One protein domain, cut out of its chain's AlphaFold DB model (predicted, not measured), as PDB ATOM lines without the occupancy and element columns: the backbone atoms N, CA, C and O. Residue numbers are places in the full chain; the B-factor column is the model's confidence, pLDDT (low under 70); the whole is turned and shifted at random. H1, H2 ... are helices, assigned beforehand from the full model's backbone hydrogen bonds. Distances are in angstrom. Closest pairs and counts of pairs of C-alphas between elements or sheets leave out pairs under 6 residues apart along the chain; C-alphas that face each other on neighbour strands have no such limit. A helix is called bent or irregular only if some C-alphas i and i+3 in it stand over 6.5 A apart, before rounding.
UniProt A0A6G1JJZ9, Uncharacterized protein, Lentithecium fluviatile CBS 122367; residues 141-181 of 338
ATOM      1  N   LYS A 141      -4.183-134.329-155.872       93.00
ATOM      2  CA  LYS A 141      -5.133-135.201-155.161       93.00
ATOM      3  C   LYS A 141      -6.480-134.505-154.927       93.00
ATOM      4  O   LYS A 141      -7.512-134.987-155.379       93.00
ATOM      5  N   ARG A 142      -6.463-133.298-154.352       89.50
ATOM      6  CA  ARG A 142      -7.684-132.529-154.065       89.50
ATOM      7  C   ARG A 142      -8.419-132.065-155.326       89.50
ATOM      8  O   ARG A 142      -9.637-131.919-155.311       89.50
ATOM      9  N   ARG A 143      -7.712-131.841-156.440       91.50
ATOM     10  CA  ARG A 143      -8.363-131.555-157.733       91.50
ATOM     11  C   ARG A 143      -9.185-132.736-158.236       91.50
ATOM     12  O   ARG A 143     -10.239-132.493-158.817       91.50
ATOM     13  N   GLU A 144      -8.721-133.969-158.031       92.69
ATOM     14  CA  GLU A 144      -9.476-135.165-158.415       92.69
ATOM     15  C   GLU A 144     -10.736-135.312-157.557       92.69
ATOM     16  O   GLU A 144     -11.823-135.452-158.105       92.69
ATOM     17  N   GLU A 145     -10.623-135.127-156.241       87.06
ATOM     18  CA  GLU A 145     -11.775-135.122-155.324       87.06
ATOM     19  C   GLU A 145     -12.816-134.064-155.732       87.06
ATOM     20  O   GLU A 145     -13.998-134.358-155.903       87.06
ATOM     21  N   VAL A 146     -12.383-132.824-155.987       86.50
ATOM     22  CA  VAL A 146     -13.279-131.744-156.435       86.50
ATOM     23  C   VAL A 146     -13.896-132.054-157.804       86.50
ATOM     24  O   VAL A 146     -15.046-131.690-158.057       86.50
ATOM     25  N   ARG A 147     -13.161-132.720-158.703       89.19
ATOM     26  CA  ARG A 147     -13.676-133.143-160.010       89.19
ATOM     27  C   ARG A 147     -14.747-134.219-159.854       89.19
ATOM     28  O   ARG A 147     -15.773-134.111-160.521       89.19
ATOM     29  N   GLN A 148     -14.542-135.198-158.975       87.75
ATOM     30  CA  GLN A 148     -15.538-136.221-158.660       87.75
ATOM     31  C   GLN A 148     -16.804-135.579-158.083       87.75
ATOM     32  O   GLN A 148     -17.879-135.765-158.643       87.75
ATOM     33  N   VAL A 149     -16.682-134.700-157.083       84.69
ATOM     34  CA  VAL A 149     -17.832-133.973-156.508       84.69
ATOM     35  C   VAL A 149     -18.588-133.156-157.567       84.69
ATOM     36  O   VAL A 149     -19.815-133.139-157.578       84.69
ATOM     37  N   ARG A 150     -17.885-132.497-158.498       83.62
ATOM     38  CA  ARG A 150     -18.523-131.737-159.591       83.62
ATOM     39  C   ARG A 150     -19.228-132.621-160.616       83.62
ATOM     40  O   ARG A 150     -20.261-132.203-161.125       83.62
ATOM     41  N   LYS A 151     -18.678-133.801-160.925       87.44
ATOM     42  CA  LYS A 151     -19.318-134.778-161.821       87.44
ATOM     43  C   LYS A 151     -20.611-135.323-161.213       87.44
ATOM     44  O   LYS A 151     -21.588-135.484-161.931       87.44
ATOM     45  N   LEU A 152     -20.605-135.582-159.907       83.75
ATOM     46  CA  LEU A 152     -21.752-136.133-159.180       83.75
ATOM     47  C   LEU A 152     -22.837-135.079-158.909       83.75
ATOM     48  O   LEU A 152     -24.015-135.410-158.803       83.75
ATOM     49  N   GLY A 153     -22.448-133.806-158.823       85.81
ATOM     50  CA  GLY A 153     -23.350-132.718-158.470       85.81
ATOM     51  C   GLY A 153     -23.600-132.624-156.962       85.81
ATOM     52  O   GLY A 153     -23.134-133.434-156.160       85.81
ATOM     53  N   ALA A 154     -24.306-131.572-156.546       87.56
ATOM     54  CA  ALA A 154     -24.711-131.419-155.152       87.56
ATOM     55  C   ALA A 154     -25.961-132.263-154.859       87.56
ATOM     56  O   ALA A 154     -26.844-132.361-155.708       87.56
ATOM     57  N   CYS A 155     -26.072-132.834-153.651       86.38
ATOM     58  CA  CYS A 155     -27.338-133.435-153.217       86.38
ATOM     59  C   CYS A 155     -28.433-132.358-153.140       86.38
ATOM     60  O   CYS A 155     -28.117-131.176-152.962       86.38
ATOM     61  N   LEU A 156     -29.714-132.742-153.225       84.62
ATOM     62  CA  LEU A 156     -30.820-131.769-153.255       84.62
ATOM     63  C   LEU A 156     -30.797-130.807-152.065       84.62
ATOM     64  O   LEU A 156     -31.001-129.609-152.243       84.62
ATOM     65  N   ARG A 157     -30.457-131.285-150.862       83.69
ATOM     66  CA  ARG A 157     -30.371-130.424-149.672       83.69
ATOM     67  C   ARG A 157     -29.258-129.378-149.791       83.69
ATOM     68  O   ARG A 157     -29.460-128.221-149.423       83.69
ATOM     69  N   CYS A 158     -28.092-129.760-150.315       86.94
ATOM     70  CA  CYS A 158     -26.987-128.832-150.576       86.94
ATOM     71  C   CYS A 158     -27.309-127.874-151.730       86.94
ATOM     72  O   CYS A 158     -26.962-126.698-151.642       86.94
ATOM     73  N   GLN A 159     -28.009-128.348-152.762       86.88
ATOM     74  CA  GLN A 159     -28.459-127.532-153.886       86.88
ATOM     75  C   GLN A 159     -29.461-126.464-153.428       86.88
ATOM     76  O   GLN A 159     -29.264-125.285-153.714       86.88
ATOM     77  N   LEU A 160     -30.460-126.853-152.629       86.75
ATOM     78  CA  LEU A 160     -31.455-125.946-152.057       86.75
ATOM     79  C   LEU A 160     -30.805-124.901-151.140       86.75
ATOM     80  O   LEU A 160     -31.113-123.715-151.217       86.75
ATOM     81  N   ARG A 161     -29.839-125.320-150.312       84.19
ATOM     82  CA  ARG A 161     -29.093-124.420-149.413       84.19
ATOM     83  C   ARG A 161     -27.977-123.629-150.101       84.19
ATOM     84  O   ARG A 161     -27.294-122.867-149.418       84.19
ATOM     85  N   LYS A 162     -27.746-123.820-151.406       88.12
ATOM     86  CA  LYS A 162     -26.618-123.241-152.163       88.12
ATOM     87  C   LYS A 162     -25.251-123.479-151.492       88.12
ATOM     88  O   LYS A 162     -24.354-122.643-151.569       88.12
ATOM     89  N   ARG A 163     -25.083-124.624-150.816       85.81
ATOM     90  CA  ARG A 163     -23.831-125.024-150.147       85.81
ATOM     91  C   ARG A 163     -23.076-126.049-150.985       85.81
ATOM     92  O   ARG A 163     -23.676-126.847-151.702       85.81
ATOM     93  N   THR A 164     -21.751-126.057-150.874       84.00
ATOM     94  CA  THR A 164     -20.913-127.068-151.528       84.00
ATOM     95  C   THR A 164     -21.161-128.445-150.909       84.00
ATOM     96  O   THR A 164     -21.153-128.612-149.690       84.00
ATOM     97  N   CYS A 165     -21.410-129.446-151.755       88.12
ATOM     98  CA  CYS A 165     -21.617-130.819-151.302       88.12
ATOM     99  C   CYS A 165     -20.275-131.474-150.946       88.12
ATOM    100  O   CYS A 165     -19.270-131.243-151.616       88.12
ATOM    101  N   SER A 166     -20.266-132.301-149.898       84.25
ATOM    102  CA  SER A 166     -19.074-133.028-149.427       84.25
ATOM    103  C   SER A 166     -18.919-134.426-150.039       84.25
ATOM    104  O   SER A 166     -17.957-135.110-149.713       84.25
ATOM    105  N   GLY A 167     -19.825-134.836-150.935       80.50
ATOM    106  CA  GLY A 167     -19.676-136.033-151.774       80.50
ATOM    107  C   GLY A 167     -19.891-137.395-151.099       80.50
ATOM    108  O   GLY A 167     -19.845-138.391-151.807       80.50
ATOM    109  N   GLY A 168     -20.123-137.459-149.784       81.56
ATOM    110  CA  GLY A 168     -20.533-138.691-149.089       81.56
ATOM    111  C   GLY A 168     -22.053-138.874-149.064       81.56
ATOM    112  O   GLY A 168     -22.781-137.893-149.242       81.56
ATOM    113  N   ASP A 169     -22.516-140.100-148.808       75.81
ATOM    114  CA  ASP A 169     -23.928-140.416-148.568       75.81
ATOM    115  C   ASP A 169     -24.116-140.996-147.157       75.81
ATOM    116  O   ASP A 169     -23.609-142.086-146.896       75.81
ATOM    117  N   PRO A 170     -24.826-140.309-146.243       81.50
ATOM    118  CA  PRO A 170     -25.237-138.901-146.296       81.50
ATOM    119  C   PRO A 170     -24.036-137.935-146.331       81.50
ATOM    120  O   PRO A 170     -22.956-138.205-145.802       81.50
ATOM    121  N   CYS A 171     -24.204-136.759-146.942       84.75
ATOM    122  CA  CYS A 171     -23.124-135.774-146.983       84.75
ATOM    123  C   CYS A 171     -22.818-135.266-145.558       84.75
ATOM    124  O   CYS A 171     -23.692-135.216-144.695       84.75
ATOM    125  N   LYS A 172     -21.581-134.839-145.270       80.44
ATOM    126  CA  LYS A 172     -21.198-134.385-143.912       80.44
ATOM    127  C   LYS A 172     -22.092-133.257-143.385       80.44
ATOM    128  O   LYS A 172     -22.298-133.117-142.189       80.44
ATOM    129  N   HIS A 173     -22.644-132.452-144.293       78.50
ATOM    130  CA  HIS A 173     -23.584-131.393-143.937       78.50
ATOM    131  C   HIS A 173     -24.966-131.928-143.549       78.50
ATOM    132  O   HIS A 173     -25.611-131.320-142.704       78.50
ATOM    133  N   THR A 174     -25.438-133.018-144.161       74.00
ATOM    134  CA  THR A 174     -26.692-133.676-143.764       74.00
ATOM    135  C   THR A 174     -26.530-134.415-142.441       74.00
ATOM    136  O   THR A 174     -27.386-134.236-141.585       74.00
ATOM    137  N   LEU A 175     -25.402-135.102-142.223       79.62
ATOM    138  CA  LEU A 175     -25.102-135.790-140.955       79.62
ATOM    139  C   LEU A 175     -25.106-134.841-139.757       79.62
ATOM    140  O   LEU A 175     -25.769-135.089-138.758       79.62
ATOM    141  N   ASN A 176     -24.419-133.703-139.880       72.44
ATOM    142  CA  ASN A 176     -24.354-132.735-138.786       72.44
ATOM    143  C   ASN A 176     -25.722-132.109-138.473       72.44
ATOM    144  O   ASN A 176     -25.951-131.670-137.353       72.44
ATOM    145  N   LEU A 177     -26.625-132.040-139.457       68.12
ATOM    146  CA  LEU A 177     -27.981-131.533-139.240       68.12
ATOM    147  C   LEU A 177     -28.887-132.581-138.605       68.12
ATOM    148  O   LEU A 177     -29.721-132.199-137.799       68.12
ATOM    149  N   GLU A 178     -28.739-133.856-138.962       65.88
ATOM    150  CA  GLU A 178     -29.466-134.957-138.315       65.88
ATOM    151  C   GLU A 178     -29.074-135.088-136.842       65.88
ATOM    152  O   GLU A 178     -29.942-135.231-135.995       65.88
ATOM    153  N   TYR A 179     -27.792-134.927-136.512       62.84
ATOM    154  CA  TYR A 179     -27.347-134.972-135.116       62.84
ATOM    155  C   TYR A 179     -27.857-133.782-134.280       62.84
ATOM    156  O   TYR A 179     -28.146-133.926-133.097       62.84
ATOM    157  N   LEU A 180     -27.985-132.596-134.888       56.59
ATOM    158  CA  LEU A 180     -28.489-131.391-134.210       56.59
ATOM    159  C   LEU A 180     -30.018-131.318-134.161       56.59
ATOM    160  O   LEU A 180     -30.576-130.627-133.311       56.59
ATOM    161  N   ALA A 181     -30.698-131.996-135.079       57.03
ATOM    162  CA  ALA A 181     -32.143-132.067-135.135       57.03
ATOM    163  C   ALA A 181     -32.569-133.499-134.815       57.03
ATOM    164  O   ALA A 181     -32.814-134.288-135.722       57.03
TER     165      ALA A 181
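Overview. This is residues 141 to 181 of the 338 residues of an uncharacterized protein of Lentithecium fluviatile CBS 122367 (UniProt A0A6G1JJZ9). This is an open, elongated string of three helices: H1 makes one end of the long axis and H3 the other, and the short H2 lies off to one side near the first part of H3. The long link of residues 161 to 171 folds back through the middle from H2 to H3, and no helix touches another. The printed part has 41 residues with three named helices, in the order H1, H2, H3, and no named strand; the class is all helix. It is only just compact, close to loose, with a radius of gyration of the C-alphas of 10.7 A, and its C-alphas span 33 by 19 by 13 A.

Arrangement. The printed part begins with H1, residues 141 to 152, the longest helix by residues. A tight link of 3 residues joins H1 to H2, residues 156 to 160. H1 and H2 are nonetheless apart, with no C-alpha of the one within 8 A of the other. A long link of 11 residues joins H2 to H3, residues 172 to 180. H2 and H3 are close but not clearly touching, with 2 pairs of C-alphas within 8 A. Their closest C-alphas are those of Arg 157 and Thr 174, 7.7 A apart, and their centres are 13.4 A apart. H1 and H3 are apart. In H1, H2 and H3 every O i to N i+4 pair is within hydrogen-bond range.

Along the chain. H1 runs from Lys 141, with its C-alpha at (-5.133, -135.201, -155.161), to Leu 152, and measures 17.1 A from first to last C-alpha. H2 runs from Leu 156, with its C-alpha at (-30.820, -131.769, -153.255), to Leu 160, 6.0 A from first to last C-alpha. H3 runs from Lys 172 to Leu 180, whose C-alpha stands at (-28.489, -131.391, -134.210), and measures 12.5 A from first to last C-alpha. None of the three helices is bent or irregular.

Size, cuts and confidence. The two C-alphas farthest apart are those of the first and last printed residues, Lys 141 and Ala 181, at 33.8 A. The printed part runs from residue 141 to residue 181 and has no cut. The link from H2 to H3 is long, and the link from H1 to H2 is tight. The mean pLDDT of the printed part is 81.9. It is under 70 in 5 residues, 177 to 181, of which 177 to 180 belong to H3. The mean pLDDT is 88 in H1, 86 in H2 and 71 in H3.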